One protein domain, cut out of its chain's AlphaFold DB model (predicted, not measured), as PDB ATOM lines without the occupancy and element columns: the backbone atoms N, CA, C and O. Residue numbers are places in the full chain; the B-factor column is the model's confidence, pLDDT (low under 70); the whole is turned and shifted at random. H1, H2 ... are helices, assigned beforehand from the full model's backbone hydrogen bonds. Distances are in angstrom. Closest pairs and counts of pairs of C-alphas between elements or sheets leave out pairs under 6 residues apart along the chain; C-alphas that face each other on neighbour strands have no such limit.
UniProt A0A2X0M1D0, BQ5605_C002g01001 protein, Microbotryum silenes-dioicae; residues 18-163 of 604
ATOM      1  N   HIS A  18     -10.026   3.649  14.963       64.12
ATOM      2  CA  HIS A  18     -11.438   4.009  14.828       64.12
ATOM      3  C   HIS A  18     -11.673   5.485  14.444       64.12
ATOM      4  O   HIS A  18     -12.481   5.767  13.559       64.12
ATOM      5  N   PHE A  19     -10.945   6.446  15.030       74.94
ATOM      6  CA  PHE A  19     -11.100   7.871  14.677       74.94
ATOM      7  C   PHE A  19     -10.484   8.213  13.306       74.94
ATOM      8  O   PHE A  19     -11.031   9.033  12.559       74.94
ATOM      9  N   GLY A  20      -9.390   7.537  12.934       72.06
ATOM     10  CA  GLY A  20      -8.855   7.547  11.567       72.06
ATOM     11  C   GLY A  20      -9.873   7.018  10.559       72.06
ATOM     12  O   GLY A  20     -10.132   7.663   9.538       72.06
ATOM     13  N   ALA A  21     -10.528   5.902  10.896       71.25
ATOM     14  CA  ALA A  21     -11.543   5.274  10.063       71.25
ATOM     15  C   ALA A  21     -12.787   6.151   9.849       71.25
ATOM     16  O   ALA A  21     -13.265   6.319   8.722       71.25
ATOM     17  N   GLN A  22     -13.297   6.750  10.928       79.69
ATOM     18  CA  GLN A  22     -14.508   7.567  10.897       79.69
ATOM     19  C   GLN A  22     -14.304   8.981  10.341       79.69
ATOM     20  O   GLN A  22     -15.270   9.585   9.871       79.69
ATOM     21  N   TYR A  23     -13.092   9.544  10.379       81.50
ATOM     22  CA  TYR A  23     -12.887  10.934   9.964       81.50
ATOM     23  C   TYR A  23     -11.511  11.188   9.324       81.50
ATOM     24  O   TYR A  23     -10.630  11.740   9.981       81.50
ATOM     25  N   PRO A  24     -11.309  10.825   8.040       80.56
ATOM     26  CA  PRO A  24     -10.026  10.966   7.348       80.56
ATOM     27  C   PRO A  24      -9.404  12.368   7.368       80.56
ATOM     28  O   PRO A  24     -10.095  13.386   7.268       80.56
ATOM     29  N   LEU A  25      -8.068  12.397   7.363       77.44
ATOM     30  CA  LEU A  25      -7.233  13.603   7.417       77.44
ATOM     31  C   LEU A  25      -7.652  14.735   6.447       77.44
ATOM     32  O   LEU A  25      -7.770  15.870   6.913       77.44
ATOM     33  N   PRO A  26      -7.987  14.501   5.158       84.06
ATOM     34  CA  PRO A  26      -8.407  15.594   4.275       84.06
ATOM     35  C   PRO A  26      -9.725  16.263   4.696       84.06
ATOM     36  O   PRO A  26      -9.887  17.463   4.493       84.06
ATOM     37  N   PHE A  27     -10.658  15.533   5.322       89.44
ATOM     38  CA  PHE A  27     -11.892  16.136   5.837       89.44
ATOM     39  C   PHE A  27     -11.623  16.985   7.088       89.44
ATOM     40  O   PHE A  27     -12.177  18.079   7.188       89.44
ATOM     41  N   ARG A  28     -10.705  16.557   7.974       88.12
ATOM     42  CA  ARG A  28     -10.217  17.369   9.112       88.12
ATOM     43  C   ARG A  28      -9.648  18.703   8.631       88.12
ATOM     44  O   ARG A  28     -10.077  19.758   9.094       88.12
ATOM     45  N   VAL A  29      -8.744  18.649   7.649       87.75
ATOM     46  CA  VAL A  29      -8.113  19.820   7.019       87.75
ATOM     47  C   VAL A  29      -9.156  20.779   6.442       87.75
ATOM     48  O   VAL A  29      -9.109  21.980   6.717       87.75
ATOM     49  N   LEU A  30     -10.137  20.271   5.691       91.06
ATOM     50  CA  LEU A  30     -11.196  21.101   5.109       91.06
ATOM     51  C   LEU A  30     -12.112  21.719   6.176       91.06
ATOM     52  O   LEU A  30     -12.438  22.904   6.088       91.06
ATOM     53  N   PHE A  31     -12.483  20.959   7.208       93.12
ATOM     54  CA  PHE A  31     -13.307  21.431   8.320       93.12
ATOM     55  C   PHE A  31     -12.620  22.540   9.124       93.12
ATOM     56  O   PHE A  31     -13.228  23.581   9.382       93.12
ATOM     57  N   LEU A  32     -11.344  22.362   9.483       92.38
ATOM     58  CA  LEU A  32     -10.539  23.369  10.187       92.38
ATOM     59  C   LEU A  32     -10.342  24.627   9.330       92.38
ATOM     60  O   LEU A  32     -10.471  25.746   9.830       92.38
ATOM     61  N   THR A  33     -10.133  24.458   8.020       92.19
ATOM     62  CA  THR A  33     -10.086  25.570   7.056       92.19
ATOM     63  C   THR A  33     -11.404  26.352   7.045       92.19
ATOM     64  O   THR A  33     -11.405  27.572   7.221       92.19
ATOM     65  N   CYS A  34     -12.546  25.671   6.914       95.12
ATOM     66  CA  CYS A  34     -13.866  26.314   6.918       95.12
ATOM     67  C   CYS A  34     -14.183  26.984   8.265       95.12
ATOM     68  O   CYS A  34     -14.744  28.080   8.289       95.12
ATOM     69  N   SER A  35     -13.763  26.371   9.376       95.12
ATOM     70  CA  SER A  35     -13.884  26.925  10.731       95.12
ATOM     71  C   SER A  35     -13.037  28.189  10.913       95.12
ATOM     72  O   SER A  35     -13.496  29.155  11.515       95.12
ATOM     73  N   THR A  36     -11.841  28.233  10.320       95.06
ATOM     74  CA  THR A  36     -10.970  29.420  10.314       95.06
ATOM     75  C   THR A  36     -11.600  30.573   9.527       95.06
ATOM     76  O   THR A  36     -11.629  31.709  10.005       95.06
ATOM     77  N   VAL A  37     -12.183  30.297   8.352       96.00
ATOM     78  CA  VAL A  37     -12.911  31.309   7.556       96.00
ATOM     79  C   VAL A  37     -14.169  31.794   8.292       96.00
ATOM     80  O   VAL A  37     -14.457  32.992   8.288       96.00
ATOM     81  N   PHE A  38     -14.886  30.901   8.984       97.38
ATOM     82  CA  PHE A  38     -16.014  31.264   9.847       97.38
ATOM     83  C   PHE A  38     -15.580  32.158  11.020       97.38
ATOM     84  O   PHE A  38     -16.207  33.188  11.260       97.38
ATOM     85  N   GLY A  39     -14.482  31.825  11.706       96.75
ATOM     86  CA  GLY A  39     -13.908  32.641  12.782       96.75
ATOM     87  C   GLY A  39     -13.445  34.024  12.307       96.75
ATOM     88  O   GLY A  39     -13.633  35.031  12.990       96.75
ATOM     89  N   PHE A  40     -12.899  34.122  11.093       96.00
ATOM     90  CA  PHE A  40     -12.594  35.424  10.503       96.00
ATOM     91  C   PHE A  40     -13.872  36.240  10.229       96.00
ATOM     92  O   PHE A  40     -13.916  37.435  10.529       96.00
ATOM     93  N   ALA A  41     -14.946  35.601   9.749       96.19
ATOM     94  CA  ALA A  41     -16.243  36.254   9.571       96.19
ATOM     95  C   ALA A  41     -16.874  36.714  10.901       96.19
ATOM     96  O   ALA A  41     -17.380  37.836  10.959       96.19
ATOM     97  N   THR A  42     -16.810  35.914  11.977       96.44
ATOM     98  CA  THR A  42     -17.322  36.324  13.301       96.44
ATOM     99  C   THR A  42     -16.547  37.511  13.859       96.44
ATOM    100  O   THR A  42     -17.175  38.448  14.341       96.44
ATOM    101  N   ASN A  43     -15.219  37.549  13.723       95.44
ATOM    102  CA  ASN A  43     -14.426  38.702  14.155       95.44
ATOM    103  C   ASN A  43     -14.827  39.991  13.431       95.44
ATOM    104  O   ASN A  43     -15.021  41.026  14.067       95.44
ATOM    105  N   LEU A  44     -15.025  39.934  12.112       93.38
ATOM    106  CA  LEU A  44     -15.482  41.093  11.342       93.38
ATOM    107  C   LEU A  44     -16.922  41.505  11.678       93.38
ATOM    108  O   LEU A  44     -17.232  42.694  11.636       93.38
ATOM    109  N   HIS A  45     -17.784  40.549  12.025       93.50
ATOM    110  CA  HIS A  45     -19.161  40.799  12.451       93.50
ATOM    111  C   HIS A  45     -19.226  41.449  13.841       93.50
ATOM    112  O   HIS A  45     -19.901  42.462  14.000       93.50
ATOM    113  N   LEU A  46     -18.479  40.927  14.819       91.06
ATOM    114  CA  LEU A  46     -18.414  41.460  16.185       91.06
ATOM    115  C   LEU A  46     -17.848  42.885  16.207       91.06
ATOM    116  O   LEU A  46     -18.448  43.776  16.802       91.06
ATOM    117  N   LEU A  47     -16.742  43.134  15.497       87.88
ATOM    118  CA  LEU A  47     -16.157  44.475  15.409       87.88
ATOM    119  C   LEU A  47     -17.099  45.459  14.687       87.88
ATOM    120  O   LEU A  47     -17.277  46.585  15.148       87.88
ATOM    121  N   ALA A  48     -17.774  45.035  13.610       86.12
ATOM    122  CA  ALA A  48     -18.773  45.866  12.930       86.12
ATOM    123  C   ALA A  48     -20.013  46.153  13.803       86.12
ATOM    124  O   ALA A  48     -20.581  47.240  13.707       86.12
ATOM    125  N   PHE A  49     -20.420  45.218  14.669       86.00
ATOM    126  CA  PHE A  49     -21.489  45.419  15.656       86.00
ATOM    127  C   PHE A  49     -21.098  46.447  16.733       86.00
ATOM    128  O   PHE A  49     -21.932  47.250  17.143       86.00
ATOM    129  N   LEU A  50     -19.815  46.499  17.114       82.25
ATOM    130  CA  LEU A  50     -19.237  47.545  17.972       82.25
ATOM    131  C   LEU A  50     -18.982  48.885  17.241       82.25
ATOM    132  O   LEU A  50     -18.340  49.778  17.792       82.25
ATOM    133  N   GLY A  51     -19.462  49.043  16.002       77.25
ATOM    134  CA  GLY A  51     -19.318  50.273  15.212       77.25
ATOM    135  C   GLY A  51     -17.928  50.491  14.602       77.25
ATOM    136  O   GLY A  51     -17.666  51.559  14.047       77.25
ATOM    137  N   ILE A  52     -17.031  49.504  14.675       81.12
ATOM    138  CA  ILE A  52     -15.649  49.622  14.198       81.12
ATOM    139  C   ILE A  52     -15.605  49.460  12.676       81.12
ATOM    140  O   ILE A  52     -16.161  48.519  12.101       81.12
ATOM    141  N   ASP A  53     -14.886  50.363  12.009       83.06
ATOM    142  CA  ASP A  53     -14.729  50.337  10.559       83.06
ATOM    143  C   ASP A  53     -13.704  49.282  10.109       83.06
ATOM    144  O   ASP A  53     -12.542  49.575   9.819       83.06
ATOM    145  N   THR A  54     -14.136  48.022  10.049       86.12
ATOM    146  CA  THR A  54     -13.282  46.879   9.684       86.12
ATOM    147  C   THR A  54     -12.657  46.995   8.287       86.12
ATOM    148  O   THR A  54     -11.565  46.472   8.063       86.12
ATOM    149  N   ALA A  55     -13.288  47.726   7.359       83.06
ATOM    150  CA  ALA A  55     -12.756  47.974   6.018       83.06
ATOM    151  C   ALA A  55     -11.622  49.020   6.008       83.06
ATOM    152  O   ALA A  55     -10.738  48.951   5.150       83.06
ATOM    153  N   LEU A  56     -11.630  49.965   6.956       81.56
ATOM    154  CA  LEU A  56     -10.504  50.863   7.230       81.56
ATOM    155  C   LEU A  56      -9.392  50.148   8.013       81.56
ATOM    156  O   LEU A  56      -8.221  50.272   7.664       81.56
ATOM    157  N   VAL A  57      -9.748  49.367   9.041       85.88
ATOM    158  CA  VAL A  57      -8.779  48.630   9.872       85.88
ATOM    159  C   VAL A  57      -7.923  47.694   9.019       85.88
ATOM    160  O   VAL A  57      -6.702  47.741   9.130       85.88
ATOM    161  N   LEU A  58      -8.534  46.917   8.117       86.94
ATOM    162  CA  LEU A  58      -7.849  45.971   7.224       86.94
ATOM    163  C   LEU A  58      -7.142  46.598   6.002       86.94
ATOM    164  O   LEU A  58      -6.629  45.859   5.163       86.94
ATOM    165  N   ASP A  59      -7.133  47.926   5.854       79.12
ATOM    166  CA  ASP A  59      -6.569  48.658   4.699       79.12
ATOM    167  C   ASP A  59      -7.163  48.295   3.320       79.12
ATOM    168  O   ASP A  59      -6.672  48.743   2.283       79.12
ATOM    169  N   VAL A  60      -8.290  47.568   3.285       72.25
ATOM    170  CA  VAL A  60      -9.004  47.149   2.056       72.25
ATOM    171  C   VAL A  60      -9.342  48.348   1.155       72.25
ATOM    172  O   VAL A  60      -9.390  48.226  -0.066       72.25
ATOM    173  N   ARG A  61      -9.532  49.529   1.753       62.72
ATOM    174  CA  ARG A  61      -9.821  50.790   1.052       62.72
ATOM    175  C   ARG A  61      -8.644  51.362   0.250       62.72
ATOM    176  O   ARG A  61      -8.893  52.124  -0.682       62.72
ATOM    177  N   LEU A  62      -7.394  51.014   0.570       53.66
ATOM    178  CA  LEU A  62      -6.225  51.493  -0.181       53.66
ATOM    179  C   LEU A  62      -6.002  50.677  -1.467       53.66
ATOM    180  O   LEU A  62      -5.582  51.243  -2.478       53.66
ATOM    181  N   ASP A  63      -6.348  49.385  -1.461       47.78
ATOM    182  CA  ASP A  63      -6.213  48.477  -2.614       47.78
ATOM    183  C   ASP A  63      -7.084  48.896  -3.815       47.78
ATOM    184  O   ASP A  63      -6.665  48.754  -4.964       47.78
ATOM    185  N   ASP A  64      -8.287  49.428  -3.569       45.53
ATOM    186  CA  ASP A  64      -9.174  49.918  -4.635       45.53
ATOM    187  C   ASP A  64      -8.815  51.357  -5.087       45.53
ATOM    188  O   ASP A  64      -9.033  51.692  -6.248       45.53
ATOM    189  N   TYR A  65      -8.215  52.201  -4.231       40.66
ATOM    190  CA  TYR A  65      -7.829  53.582  -4.590       40.66
ATOM    191  C   TYR A  65      -6.504  53.656  -5.372       40.66
ATOM    192  O   TYR A  65      -6.398  54.383  -6.361       40.66
ATOM    193  N   THR A  66      -5.496  52.870  -4.974       47.03
ATOM    194  CA  THR A  66      -4.182  52.796  -5.660       47.03
ATOM    195  C   THR A  66      -4.263  52.233  -7.082       47.03
ATOM    196  O   THR A  66      -3.353  52.432  -7.880       47.03
ATOM    197  N   ARG A  67      -5.378  51.584  -7.436       49.34
ATOM    198  CA  ARG A  67      -5.701  51.158  -8.806       49.34
ATOM    199  C   ARG A  67      -6.164  52.282  -9.735       49.34
ATOM    200  O   ARG A  67      -6.218  52.052 -10.938       49.34
ATOM    201  N   VAL A  68      -6.547  53.443  -9.199       50.06
ATOM    202  CA  VAL A  68      -7.156  54.543  -9.973       50.06
ATOM    203  C   VAL A  68      -6.176  55.696 -10.203       50.06
ATOM    204  O   VAL A  68      -6.219  56.313 -11.260       50.06
ATOM    205  N   ASN A  69      -5.274  55.964  -9.254       41.81
ATOM    206  CA  ASN A  69      -4.278  57.035  -9.350       41.81
ATOM    207  C   ASN A  69      -2.859  56.482  -9.166       41.81
ATOM    208  O   ASN A  69      -2.515  56.010  -8.084       41.81
ATOM    209  N   THR A  70      -2.030  56.587 -10.206       45.50
ATOM    210  CA  THR A  70      -0.647  56.074 -10.243       45.50
ATOM    211  C   THR A  70       0.428  57.111  -9.892       45.50
ATOM    212  O   THR A  70       1.595  56.747  -9.792       45.50
ATOM    213  N   SER A  71       0.071  58.387  -9.701       46.31
ATOM    214  CA  SER A  71       1.031  59.503  -9.618       46.31
ATOM    215  C   SER A  71       1.311  60.064  -8.214       46.31
ATOM    216  O   SER A  71       2.356  60.683  -8.020       46.31
ATOM    217  N   HIS A  72       0.422  59.880  -7.227       40.12
ATOM    218  CA  HIS A  72       0.543  60.526  -5.907       40.12
ATOM    219  C   HIS A  72       0.104  59.628  -4.731       40.12
ATOM    220  O   HIS A  72      -0.861  58.869  -4.867       40.12
ATOM    221  N   PRO A  73       0.745  59.743  -3.547       40.69
ATOM    222  CA  PRO A  73       0.348  59.006  -2.347       40.69
ATOM    223  C   PRO A  73      -1.052  59.437  -1.851       40.69
ATOM    224  O   PRO A  73      -1.361  60.633  -1.854       40.69
ATOM    225  N   PRO A  74      -1.926  58.512  -1.399       44.00
ATOM    226  CA  PRO A  74      -3.311  58.858  -1.073       44.00
ATOM    227  C   PRO A  74      -3.472  59.710   0.195       44.00
ATOM    228  O   PRO A  74      -3.059  59.313   1.284       44.00
ATOM    229  N   ARG A  75      -4.244  60.801   0.102       45.66
ATOM    230  CA  ARG A  75      -5.025  61.285   1.255       45.66
ATOM    231  C   ARG A  75      -6.231  60.360   1.432       45.66
ATOM    232  O   ARG A  75      -7.039  60.227   0.518       45.66
ATOM    233  N   ALA A  76      -6.393  59.779   2.621       50.28
ATOM    234  CA  ALA A  76      -7.414  58.761   2.928       50.28
ATOM    235  C   ALA A  76      -8.891  59.227   2.839       50.28
ATOM    236  O   ALA A  76      -9.800  58.449   3.110       50.28
ATOM    237  N   VAL A  77      -9.137  60.485   2.460       49.50
ATOM    238  CA  VAL A  77     -10.455  61.145   2.445       49.50
ATOM    239  C   VAL A  77     -11.350  60.667   1.289       49.50
ATOM    240  O   VAL A  77     -12.570  60.696   1.412       49.50
ATOM    241  N   ASN A  78     -10.760  60.197   0.182       45.53
ATOM    242  CA  ASN A  78     -11.468  59.999  -1.094       45.53
ATOM    243  C   ASN A  78     -11.708  58.523  -1.483       45.53
ATOM    244  O   ASN A  78     -12.102  58.244  -2.615       45.53
ATOM    245  N   ALA A  79     -11.459  57.560  -0.589       52.47
ATOM    246  CA  ALA A  79     -11.718  56.146  -0.878       52.47
ATOM    247  C   ALA A  79     -13.228  55.819  -0.786       52.47
ATOM    248  O   ALA A  79     -13.893  56.278   0.146       52.47
ATOM    249  N   PRO A  80     -13.798  55.010  -1.704       53.28
ATOM    250  CA  PRO A  80     -15.230  54.712  -1.706       53.28
ATOM    251  C   PRO A  80     -15.662  53.965  -0.435       53.28
ATOM    252  O   PRO A  80     -15.078  52.949  -0.048       53.28
ATOM    253  N   PHE A  81     -16.718  54.458   0.219       55.44
ATOM    254  CA  PHE A  81     -17.168  53.957   1.518       55.44
ATOM    255  C   PHE A  81     -17.816  52.562   1.431       55.44
ATOM    256  O   PHE A  81     -19.022  52.398   1.226       55.44
ATOM    257  N   ALA A  82     -17.002  51.529   1.644       60.12
ATOM    258  CA  ALA A  82     -17.476  50.186   1.955       60.12
ATOM    259  C   ALA A  82     -17.949  50.125   3.419       60.12
ATOM    260  O   ALA A  82     -17.124  50.111   4.334       60.12
ATOM    261  N   HIS A  83     -19.268  50.091   3.638       63.66
ATOM    262  CA  HIS A  83     -19.866  49.954   4.974       63.66
ATOM    263  C   HIS A  83     -19.493  48.595   5.614       63.66
ATOM    264  O   HIS A  83     -19.680  47.570   4.946       63.66
ATOM    265  N   PRO A  84     -19.043  48.538   6.887       71.12
ATOM    266  CA  PRO A  84     -18.524  47.315   7.521       71.12
ATOM    267  C   PRO A  84     -19.454  46.096   7.447       71.12
ATOM    268  O   PRO A  84     -18.996  44.982   7.190       71.12
ATOM    269  N   SER A  85     -20.774  46.298   7.561       72.75
ATOM    270  CA  SER A  85     -21.761  45.207   7.479       72.75
ATOM    271  C   SER A  85     -21.843  44.490   6.125       72.75
ATOM    272  O   SER A  85     -22.489  43.450   6.027       72.75
ATOM    273  N   LYS A  86     -21.189  45.005   5.075       83.44
ATOM    274  CA  LYS A  86     -21.109  44.341   3.764       83.44
ATOM    275  C   LYS A  86     -19.923  43.377   3.643       83.44
ATOM    276  O   LYS A  86     -19.889  42.613   2.684       83.44
ATOM    277  N   LEU A  87     -18.965  43.405   4.576       86.00
ATOM    278  CA  LEU A  87     -17.716  42.644   4.463       86.00
ATOM    279  C   LEU A  87     -17.849  41.194   4.958       86.00
ATOM    280  O   LEU A  87     -17.371  40.281   4.293       86.00
ATOM    281  N   TYR A  88     -18.517  40.966   6.092       92.19
ATOM    282  CA  TYR A  88     -18.628  39.633   6.703       92.19
ATOM    283  C   TYR A  88     -19.684  38.680   6.097       92.19
ATOM    284  O   TYR A  88     -19.404  37.478   6.072       92.19
ATOM    285  N   PRO A  89     -20.860  39.109   5.576       94.50
ATOM    286  CA  PRO A  89     -21.881  38.157   5.113       94.50
ATOM    287  C   PRO A  89     -21.432  37.247   3.953       94.50
ATOM    288  O   PRO A  89     -21.695  36.045   4.020       94.50
ATOM    289  N   PRO A  90     -20.698  37.737   2.930       94.44
ATOM    290  CA  PRO A  90     -20.091  36.873   1.915       94.44
ATOM    291  C   PRO A  90     -19.112  35.831   2.474       94.44
ATOM    292  O   PRO A  90     -19.043  34.714   1.967       94.44
ATOM    293  N   ILE A  91     -18.365  36.176   3.528       95.50
ATOM    294  CA  ILE A  91     -17.349  35.301   4.133       95.50
ATOM    295  C   ILE A  91     -18.029  34.181   4.933       95.50
ATOM    296  O   ILE A  91     -17.642  33.021   4.801       95.50
ATOM    297  N   TYR A  92     -19.111  34.486   5.662       97.38
ATOM    298  CA  TYR A  92     -19.994  33.456   6.222       97.38
ATOM    299  C   TYR A  92     -20.581  32.549   5.132       97.38
ATOM    300  O   TYR A  92     -20.601  31.333   5.304       97.38
ATOM    301  N   GLY A  93     -21.024  33.114   4.004       96.69
ATOM    302  CA  GLY A  93     -21.548  32.344   2.873       96.69
ATOM    303  C   GLY A  93     -20.516  31.386   2.262       96.69
ATOM    304  O   GLY A  93     -20.846  30.240   1.959       96.69
ATOM    305  N   LEU A  94     -19.255  31.816   2.143       96.25
ATOM    306  CA  LEU A  94     -18.134  30.960   1.735       96.25
ATOM    307  C   LEU A  94     -17.853  29.849   2.757       96.25
ATOM    308  O   LEU A  94     -17.745  28.687   2.368       96.25
ATOM    309  N   ALA A  95     -17.780  30.183   4.050       96.94
ATOM    310  CA  ALA A  95     -17.543  29.206   5.112       96.94
ATOM    311  C   ALA A  95     -18.659  28.150   5.185       96.94
ATOM    312  O   ALA A  95     -18.371  26.958   5.253       96.94
ATOM    313  N   ALA A  96     -19.925  28.570   5.107       97.25
ATOM    314  CA  ALA A  96     -21.079  27.674   5.124       97.25
ATOM    315  C   ALA A  96     -21.123  26.759   3.888       97.25
ATOM    316  O   ALA A  96     -21.372  25.563   4.027       97.25
ATOM    317  N   ALA A  97     -20.830  27.285   2.692       97.12
ATOM    318  CA  ALA A  97     -20.769  26.482   1.470       97.12
ATOM    319  C   ALA A  97     -19.623  25.452   1.504       97.12
ATOM    320  O   ALA A  97     -19.832  24.293   1.146       97.12
ATOM    321  N   GLY A  98     -18.435  25.848   1.977       96.50
ATOM    322  CA  GLY A  98     -17.296  24.942   2.159       96.50
ATOM    323  C   GLY A  98     -17.562  23.865   3.214       96.50
ATOM    324  O   GLY A  98     -17.278  22.689   2.981       96.50
ATOM    325  N   MET A  99     -18.181  24.239   4.338       96.19
ATOM    326  CA  MET A  99     -18.557  23.309   5.403       96.19
ATOM    327  C   MET A  99     -19.602  22.296   4.918       96.19
ATOM    328  O   MET A  99     -19.417  21.095   5.095       96.19
ATOM    329  N   LEU A 100     -20.657  22.754   4.233       97.25
ATOM    330  CA  LEU A 100     -21.683  21.885   3.650       97.25
ATOM    331  C   LEU A 100     -21.086  20.908   2.628       97.25
ATOM    332  O   LEU A 100     -21.372  19.716   2.687       97.25
ATOM    333  N   TRP A 101     -20.223  21.383   1.725       97.19
ATOM    334  CA  TRP A 101     -19.534  20.522   0.759       97.19
ATOM    335  C   TRP A 101     -18.642  19.473   1.443       97.19
ATOM    336  O   TRP A 101     -18.669  18.300   1.069       97.19
ATOM    337  N   THR A 102     -17.912  19.866   2.491       95.69
ATOM    338  CA  THR A 102     -17.062  18.961   3.283       95.69
ATOM    339  C   THR A 102     -17.892  17.886   3.989       95.69
ATOM    340  O   THR A 102     -17.561  16.705   3.904       95.69
ATOM    341  N   LEU A 103     -19.009  18.271   4.618       95.62
ATOM    342  CA  LEU A 103     -19.936  17.350   5.284       95.62
ATOM    343  C   LEU A 103     -20.623  16.394   4.297       95.62
ATOM    344  O   LEU A 103     -20.804  15.221   4.620       95.62
ATOM    345  N   LEU A 104     -20.969  16.857   3.090       96.62
ATOM    346  CA  LEU A 104     -21.516  16.011   2.025       96.62
ATOM    347  C   LEU A 104     -20.479  14.994   1.525       96.62
ATOM    348  O   LEU A 104     -20.784  13.805   1.463       96.62
ATOM    349  N   GLY A 105     -19.249  15.433   1.234       95.94
ATOM    350  CA  GLY A 105     -18.152  14.552   0.817       95.94
ATOM    351  C   GLY A 105     -17.811  13.494   1.872       95.94
ATOM    352  O   GLY A 105     -17.665  12.316   1.542       95.94
ATOM    353  N   TRP A 106     -17.772  13.885   3.149       94.69
ATOM    354  CA  TRP A 106     -17.581  12.971   4.278       94.69
ATOM    355  C   TRP A 106     -18.747  11.981   4.423       94.69
ATOM    356  O   TRP A 106     -18.522  10.776   4.523       94.69
ATOM    357  N   SER A 107     -19.995  12.456   4.333       94.50
ATOM    358  CA  SER A 107     -21.193  11.603   4.394       94.50
ATOM    359  C   SER A 107     -21.242  10.570   3.262       94.50
ATOM    360  O   SER A 107     -21.711   9.451   3.467       94.50
ATOM    361  N   VAL A 108     -20.768  10.929   2.064       94.81
ATOM    362  CA  VAL A 108     -20.622   9.998   0.932       94.81
ATOM    363  C   VAL A 108     -19.495   9.001   1.198       94.81
ATOM    364  O   VAL A 108     -19.711   7.803   1.037       94.81
ATOM    365  N   PHE A 109     -18.328   9.459   1.659       92.81
ATOM    366  CA  PHE A 109     -17.205   8.576   1.983       92.81
ATOM    367  C   PHE A 109     -17.578   7.520   3.032       92.81
ATOM    368  O   PHE A 109     -17.354   6.339   2.790       92.81
ATOM    369  N   ILE A 110     -18.204   7.908   4.148       91.31
ATOM    370  CA  ILE A 110     -18.577   6.973   5.224       91.31
ATOM    371  C   ILE A 110     -19.644   5.968   4.775       91.31
ATOM    372  O   ILE A 110     -19.568   4.795   5.137       91.31
ATOM    373  N   LYS A 111     -20.590   6.371   3.916       92.62
ATOM    374  CA  LYS A 111     -21.558   5.438   3.308       92.62
ATOM    375  C   LYS A 111     -20.921   4.439   2.337       92.62
ATOM    376  O   LYS A 111     -21.475   3.361   2.151       92.62
ATOM    377  N   LEU A 112     -19.795   4.790   1.713       91.62
ATOM    378  CA  LEU A 112     -19.079   3.932   0.764       91.62
ATOM    379  C   LEU A 112     -18.015   3.047   1.435       91.62
ATOM    380  O   LEU A 112     -17.785   1.930   0.976       91.62
ATOM    381  N   SER A 113     -17.378   3.522   2.510       88.50
ATOM    382  CA  SER A 113     -16.373   2.767   3.268       88.50
ATOM    383  C   SER A 113     -16.964   1.892   4.376       88.50
ATOM    384  O   SER A 113     -16.332   0.923   4.787       88.50
ATOM    385  N   GLY A 114     -18.140   2.243   4.908       82.81
ATOM    386  CA  GLY A 114     -18.735   1.572   6.069       82.81
ATOM    387  C   GLY A 114     -17.896   1.673   7.352       82.81
ATOM    388  O   GLY A 114     -18.155   0.935   8.295       82.81
ATOM    389  N   GLY A 115     -16.874   2.539   7.383       76.06
ATOM    390  CA  GLY A 115     -15.869   2.580   8.452       76.06
ATOM    391  C   GLY A 115     -14.821   1.454   8.400       76.06
ATOM    392  O   GLY A 115     -14.051   1.316   9.344       76.06
ATOM    393  N   VAL A 116     -14.767   0.656   7.325       82.12
ATOM    394  CA  VAL A 116     -13.827  -0.471   7.175       82.12
ATOM    395  C   VAL A 116     -12.602  -0.049   6.359       82.12
ATOM    396  O   VAL A 116     -12.740   0.433   5.233       82.12
ATOM    397  N   VAL A 117     -11.402  -0.273   6.910       75.25
ATOM    398  CA  VAL A 117     -10.112   0.217   6.378       75.25
ATOM    399  C   VAL A 117      -9.901  -0.143   4.899       75.25
ATOM    400  O   VAL A 117      -9.641   0.746   4.090       75.25
ATOM    401  N   ASP A 118     -10.114  -1.396   4.500       77.69
ATOM    402  CA  ASP A 118      -9.923  -1.844   3.109       77.69
ATOM    403  C   ASP A 118     -10.803  -1.068   2.113       77.69
ATOM    404  O   ASP A 118     -10.372  -0.673   1.024       77.69
ATOM    405  N   GLN A 119     -12.053  -0.791   2.499       81.56
ATOM    406  CA  GLN A 119     -12.974  -0.008   1.675       81.56
ATOM    407  C   GLN A 119     -12.606   1.481   1.692       81.56
ATOM    408  O   GLN A 119     -12.819   2.168   0.694       81.56
ATOM    409  N   MET A 120     -12.001   2.001   2.764       78.25
ATOM    410  CA  MET A 120     -11.449   3.362   2.766       78.25
ATOM    411  C   MET A 120     -10.304   3.520   1.766       78.25
ATOM    412  O   MET A 120     -10.270   4.523   1.054       78.25
ATOM    413  N   VAL A 121      -9.396   2.539   1.676       77.69
ATOM    414  CA  VAL A 121      -8.306   2.538   0.685       77.69
ATOM    415  C   VAL A 121      -8.887   2.532  -0.729       77.69
ATOM    416  O   VAL A 121      -8.509   3.362  -1.557       77.69
ATOM    417  N   LYS A 122      -9.888   1.681  -0.987       83.81
ATOM    418  CA  LYS A 122     -10.623   1.638  -2.262       83.81
ATOM    419  C   LYS A 122     -11.307   2.969  -2.608       83.81
ATOM    420  O   LYS A 122     -11.242   3.414  -3.751       83.81
ATOM    421  N   TRP A 123     -11.929   3.634  -1.633       86.56
ATOM    422  CA  TRP A 123     -12.652   4.899  -1.819       86.56
ATOM    423  C   TRP A 123     -11.816   6.160  -1.525       86.56
ATOM    424  O   TRP A 123     -12.373   7.259  -1.444       86.56
ATOM    425  N   ARG A 124     -10.477   6.048  -1.446       81.31
ATOM    426  CA  ARG A 124      -9.548   7.161  -1.142       81.31
ATOM    427  C   ARG A 124      -9.668   8.371  -2.080       81.31
ATOM    428  O   ARG A 124      -9.307   9.485  -1.710       81.31
ATOM    429  N   ALA A 125     -10.236   8.179  -3.270       85.00
ATOM    430  CA  ALA A 125     -10.537   9.253  -4.212       85.00
ATOM    431  C   ALA A 125     -11.603  10.251  -3.705       85.00
ATOM    432  O   ALA A 125     -11.546  11.419  -4.074       85.00
ATOM    433  N   VAL A 126     -12.557   9.848  -2.855       91.00
ATOM    434  CA  VAL A 126     -13.665  10.722  -2.407       91.00
ATOM    435  C   VAL A 126     -13.182  11.933  -1.582       91.00
ATOM    436  O   VAL A 126     -13.517  13.061  -1.961       91.00
ATOM    437  N   PRO A 127     -12.372  11.783  -0.508       88.38
ATOM    438  CA  PRO A 127     -11.792  12.935   0.192       88.38
ATOM    439  C   PRO A 127     -10.922  13.810  -0.721       88.38
ATOM    440  O   PRO A 127     -10.994  15.037  -0.642       88.38
ATOM    441  N   ALA A 128     -10.153  13.203  -1.630       85.44
ATOM    442  CA  ALA A 128      -9.311  13.935  -2.574       85.44
ATOM    443  C   ALA A 128     -10.132  14.788  -3.556       85.44
ATOM    444  O   ALA A 128      -9.870  15.979  -3.695       85.44
ATOM    445  N   ILE A 129     -11.175  14.223  -4.173       90.81
ATOM    446  CA  ILE A 129     -12.117  14.952  -5.037       90.81
ATOM    447  C   ILE A 129     -12.809  16.068  -4.245       90.81
ATOM    448  O   ILE A 129     -12.942  17.181  -4.753       90.81
ATOM    449  N   THR A 130     -13.191  15.815  -2.988       93.81
ATOM    450  CA  THR A 130     -13.795  16.838  -2.119       93.81
ATOM    451  C   THR A 130     -12.856  18.040  -1.953       93.81
ATOM    452  O   THR A 130     -13.280  19.175  -2.178       93.81
ATOM    453  N   ALA A 131     -11.574  17.806  -1.645       90.00
ATOM    454  CA  ALA A 131     -10.570  18.861  -1.492       90.00
ATOM    455  C   ALA A 131     -10.221  19.563  -2.818       90.00
ATOM    456  O   ALA A 131     -10.150  20.793  -2.869       90.00
ATOM    457  N   VAL A 132     -10.071  18.807  -3.909       90.38
ATOM    458  CA  VAL A 132      -9.801  19.343  -5.252       90.38
ATOM    459  C   VAL A 132     -10.947  20.234  -5.733       90.38
ATOM    460  O   VAL A 132     -10.685  21.298  -6.290       90.38
ATOM    461  N   VAL A 133     -12.211  19.889  -5.459       94.19
ATOM    462  CA  VAL A 133     -13.349  20.768  -5.772       94.19
ATOM    463  C   VAL A 133     -13.291  22.070  -4.966       94.19
ATOM    464  O   VAL A 133     -13.526  23.126  -5.547       94.19
ATOM    465  N   VAL A 134     -12.901  22.052  -3.684       93.94
ATOM    466  CA  VAL A 134     -12.705  23.294  -2.902       93.94
ATOM    467  C   VAL A 134     -11.578  24.155  -3.485       93.94
ATOM    468  O   VAL A 134     -11.744  25.370  -3.614       93.94
ATOM    469  N   ALA A 135     -10.465  23.553  -3.913       92.44
ATOM    470  CA  ALA A 135      -9.372  24.267  -4.575       92.44
ATOM    471  C   ALA A 135      -9.813  24.877  -5.923       92.44
ATOM    472  O   ALA A 135      -9.647  26.081  -6.138       92.44
ATOM    473  N   ILE A 136     -10.457  24.085  -6.792       94.69
ATOM    474  CA  ILE A 136     -11.007  24.529  -8.086       94.69
ATOM    475  C   ILE A 136     -12.018  25.659  -7.882       94.69
ATOM    476  O   ILE A 136     -11.927  26.690  -8.548       94.69
ATOM    477  N   VAL A 137     -12.963  25.511  -6.947       95.06
ATOM    478  CA  VAL A 137     -13.942  26.553  -6.606       95.06
ATOM    479  C   VAL A 137     -13.242  27.805  -6.091       95.06
ATOM    480  O   VAL A 137     -13.628  28.900  -6.488       95.06
ATOM    481  N   THR A 138     -12.188  27.687  -5.281       94.19
ATOM    482  CA  THR A 138     -11.437  28.850  -4.790       94.19
ATOM    483  C   THR A 138     -10.842  29.651  -5.954       94.19
ATOM    484  O   THR A 138     -11.074  30.857  -6.026       94.19
ATOM    485  N   VAL A 139     -10.186  28.997  -6.924       95.19
ATOM    486  CA  VAL A 139      -9.548  29.671  -8.079       95.19
ATOM    487  C   VAL A 139     -10.484  30.004  -9.251       95.19
ATOM    488  O   VAL A 139     -10.113  30.785 -10.127       95.19
ATOM    489  N   CYS A 140     -11.700  29.447  -9.307       94.31
ATOM    490  CA  CYS A 140     -12.547  29.521 -10.505       94.31
ATOM    491  C   CYS A 140     -12.960  30.967 -10.876       94.31
ATOM    492  O   CYS A 140     -13.685  31.612 -10.112       94.31
ATOM    493  N   PRO A 141     -12.629  31.485 -12.075       92.69
ATOM    494  CA  PRO A 141     -12.945  32.864 -12.462       92.69
ATOM    495  C   PRO A 141     -14.430  33.121 -12.773       92.69
ATOM    496  O   PRO A 141     -14.806  34.271 -12.998       92.69
ATOM    497  N   ARG A 142     -15.286  32.090 -12.789       90.62
ATOM    498  CA  ARG A 142     -16.737  32.231 -13.013       90.62
ATOM    499  C   ARG A 142     -17.424  32.896 -11.811       90.62
ATOM    500  O   ARG A 142     -16.929  32.834 -10.684       90.62
ATOM    501  N   ASN A 143     -18.587  33.511 -12.042       89.38
ATOM    502  CA  ASN A 143     -19.372  34.201 -11.006       89.38
ATOM    503  C   ASN A 143     -20.187  33.239 -10.116       89.38
ATOM    504  O   ASN A 143     -21.397  33.370  -9.966       89.38
ATOM    505  N   VAL A 144     -19.501  32.247  -9.556       89.38
ATOM    506  CA  VAL A 144     -20.006  31.283  -8.567       89.38
ATOM    507  C   VAL A 144     -19.554  31.746  -7.175       89.38
ATOM    508  O   VAL A 144     -18.532  32.427  -7.088       89.38
ATOM    509  N   LEU A 145     -20.294  31.412  -6.107       91.56
ATOM    510  CA  LEU A 145     -19.912  31.567  -4.685       91.56
ATOM    511  C   LEU A 145     -18.971  32.759  -4.393       91.56
ATOM    512  O   LEU A 145     -17.763  32.579  -4.280       91.56
ATOM    513  N   TYR A 146     -19.515  33.978  -4.296       94.00
ATOM    514  CA  TYR A 146     -18.790  35.170  -3.810       94.00
ATOM    515  C   TYR A 146     -17.443  35.424  -4.526       94.00
ATOM    516  O   TYR A 146     -16.357  35.419  -3.939       94.00
ATOM    517  N   ARG A 147     -17.510  35.609  -5.856       92.06
ATOM    518  CA  ARG A 147     -16.335  35.779  -6.734       92.06
ATOM    519  C   ARG A 147     -15.408  36.912  -6.293       92.06
ATOM    520  O   ARG A 147     -14.194  36.728  -6.356       92.06
ATOM    521  N   LYS A 148     -15.942  38.070  -5.879       89.88
ATOM    522  CA  LYS A 148     -15.110  39.214  -5.471       89.88
ATOM    523  C   LYS A 148     -14.215  38.809  -4.300       89.88
ATOM    524  O   LYS A 148     -13.015  39.047  -4.340       89.88
ATOM    525  N   GLU A 149     -14.783  38.137  -3.312       90.75
ATOM    526  CA  GLU A 149     -14.140  37.778  -2.054       90.75
ATOM    527  C   GLU A 149     -13.085  36.689  -2.247       90.75
ATOM    528  O   GLU A 149     -11.953  36.867  -1.795       90.75
ATOM    529  N   ARG A 150     -13.386  35.644  -3.036       93.69
ATOM    530  CA  ARG A 150     -12.381  34.654  -3.470       93.69
ATOM    531  C   ARG A 150     -11.182  35.323  -4.156       93.69
ATOM    532  O   ARG A 150     -10.036  35.018  -3.840       93.69
ATOM    533  N   PHE A 151     -11.424  36.297  -5.039       92.38
ATOM    534  CA  PHE A 151     -10.362  37.023  -5.751       92.38
ATOM    535  C   PHE A 151      -9.662  38.122  -4.926       92.38
ATOM    536  O   PHE A 151      -8.582  38.570  -5.321       92.38
ATOM    537  N   MET A 152     -10.226  38.556  -3.794       89.81
ATOM    538  CA  MET A 152      -9.515  39.365  -2.793       89.81
ATOM    539  C   MET A 152      -8.587  38.478  -1.955       89.81
ATOM    540  O   MET A 152      -7.401  38.783  -1.851       89.81
ATOM    541  N   PHE A 153      -9.083  37.334  -1.466       92.81
ATOM    542  CA  PHE A 153      -8.281  36.333  -0.754       92.81
ATOM    543  C   PHE A 153      -7.080  35.863  -1.588       92.81
ATOM    544  O   PHE A 153      -5.945  35.972  -1.134       92.81
ATOM    545  N   LEU A 154      -7.296  35.444  -2.841       94.00
ATOM    546  CA  LEU A 154      -6.216  35.011  -3.739       94.00
ATOM    547  C   LEU A 154      -5.169  36.103  -4.010       94.00
ATOM    548  O   LEU A 154      -4.000  35.791  -4.229       94.00
ATOM    549  N   ARG A 155      -5.562  37.385  -3.994       92.06
ATOM    550  CA  ARG A 155      -4.630  38.509  -4.170       92.06
ATOM    551  C   ARG A 155      -3.765  38.716  -2.933       92.06
ATOM    552  O   ARG A 155      -2.553  38.828  -3.076       92.06
ATOM    553  N   SER A 156      -4.379  38.726  -1.751       92.62
ATOM    554  CA  SER A 156      -3.667  38.822  -0.473       92.62
ATOM    555  C   SER A 156      -2.729  37.623  -0.286       92.62
ATOM    556  O   SER A 156      -1.543  37.804  -0.035       92.62
ATOM    557  N   LEU A 157      -3.196  36.402  -0.583       94.62
ATOM    558  CA  LEU A 157      -2.372  35.192  -0.577       94.62
ATOM    559  C   LEU A 157      -1.193  35.294  -1.559       94.62
ATOM    560  O   LEU A 157      -0.058  35.011  -1.180       94.62
ATOM    561  N   ARG A 158      -1.423  35.768  -2.794       94.88
ATOM    562  CA  ARG A 158      -0.343  36.006  -3.768       94.88
ATOM    563  C   ARG A 158       0.691  37.010  -3.249       94.88
ATOM    564  O   ARG A 158       1.875  36.782  -3.469       94.88
ATOM    565  N   ARG A 159       0.290  38.090  -2.569       93.38
ATOM    566  CA  ARG A 159       1.233  39.061  -1.979       93.38
ATOM    567  C   ARG A 159       1.999  38.477  -0.787       93.38
ATOM    568  O   ARG A 159       3.216  38.642  -0.691       93.38
ATOM    569  N   THR A 160       1.319  37.728   0.078       94.12
ATOM    570  CA  THR A 160       1.930  37.032   1.218       94.12
ATOM    571  C   THR A 160       2.991  36.024   0.773       94.12
ATOM    572  O   THR A 160       4.094  36.027   1.319       94.12
ATOM    573  N   VAL A 161       2.721  35.229  -0.266       94.31
ATOM    574  CA  VAL A 161       3.667  34.215  -0.764       94.31
ATOM    575  C   VAL A 161       4.732  34.814  -1.698       94.31
ATOM    576  O   VAL A 161       5.915  34.560  -1.496       94.31
ATOM    577  N   LEU A 162       4.343  35.625  -2.693       93.06
ATOM    578  CA  LEU A 162       5.177  35.953  -3.867       93.06
ATOM    579  C   LEU A 162       5.594  37.433  -4.016       93.06
ATOM    580  O   LEU A 162       6.197  37.778  -5.033       93.06
ATOM    581  N   SER A 163       5.285  38.335  -3.076       89.31
ATOM    582  CA  SER A 163       5.779  39.722  -3.192       89.31
ATOM    583  C   SER A 163       7.313  39.816  -3.052       89.31
ATOM    584  O   SER A 163       7.896  39.082  -2.250       89.31
TER     585      SER A 163
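AT A GLANCE: This is residues 18 to 163 of the 604 residues of the protein "BQ5605_C002g01001 protein" of Microbotryum silenes-dioicae (UniProt A0A2X0M1D0). Two long helices, H2 and H5, lie side by side and run opposite ways, and the shorter H7 packs along residues 98 to 109 of H5, making a small up-and-down bundle, in which each helix runs against the one before it. H8 turns off across the end of H7, and its residues 155 to 162 stick out with Ser 163; H1 and H6 are at the end of the bundle where H5 finishes, while H3, H4 and a long loop stretch out beyond the other end. The printed part has 146 residues with eight named helices, H1 to H8 in order, and no named strand; the class is all helix. The whole is loose, with a radius of gyration of the C-alphas of 19.4 A, and elongated, spanning 64 by 33 by 25 A.

HOW THE PARTS SIT: H1, residues 18 to 22, and H2, residues 25 to 49, meet only through their link. H2 and H5, residues 88 to 113, touch at a shallow tilt of 21 degrees, opposite ways; their closest C-alphas, of Cys 34 and Ala 95, are 5.0 A apart. H3, residues 54 to 57, and H2 touch only at the corner, and only just, with 3 pairs of C-alphas within 8 A, the closest being Leu 44 and Thr 54 at 6.4 A. H4, residues 60 to 65, touches no helix. H5 and H6, residues 117 to 122, touch through residues 109 to 113 of H5, about perpendicular at 74 degrees, with the C-alphas of Ser 113 and Gln 119 closest at 4.7 A. H1 is close to H6 but not clearly touching: the closest C-alphas, of Ala 21 and Val 117, are 6.4 A apart. H7, residues 125 to 139, and H5 touch at a shallow tilt of 18 degrees, opposite ways, with the C-alphas of Gly 105 and Thr 130 closest at 5.7 A. Residues 127 to 131 of H7 touch residues 26 to 30 of H2, the same way at a tilt of 36 degrees, only just steep; the closest C-alphas, of Pro 26 and Pro 127, are 5.9 A apart. H8, residues 147 to 162, and H7 touch about perpendicular, at 86 degrees, with the C-alphas of Thr 138 and Arg 150 closest at 6.0 A. Every O i to N i+4 pair is within hydrogen-bond range in H1, H2, H5, H6 and H7; H8 has 11 of 12, H4 has 0 of 2 but 1 of 3 O i to N i+3 pairs, and H3 is too short for an O i to N i+4 pair.

IN THESE COORDINATES: H1 begins at C-alpha 18, (-11.438, 4.009, 14.828). H2 is 35.8 A from first to last C-alpha, H5 37.1 A, H7 20.8 A and H8 21.7 A. H5 begins at C-alpha 88, (-18.628, 39.633, 6.703), and H8 ends at C-alpha 162, (5.177, 35.953, -3.867).

THE WHOLE: The C-alphas of Ser 71 and Val 116, 64.0 A apart, are the two farthest apart. The printed part has no cut. The link from H4 to H5, residues 66 to 87, is long, and its residues 67 to 73 stand free. The mean pLDDT of the printed part is 82.9; residue 18 and residues 61 to 83 are under 70.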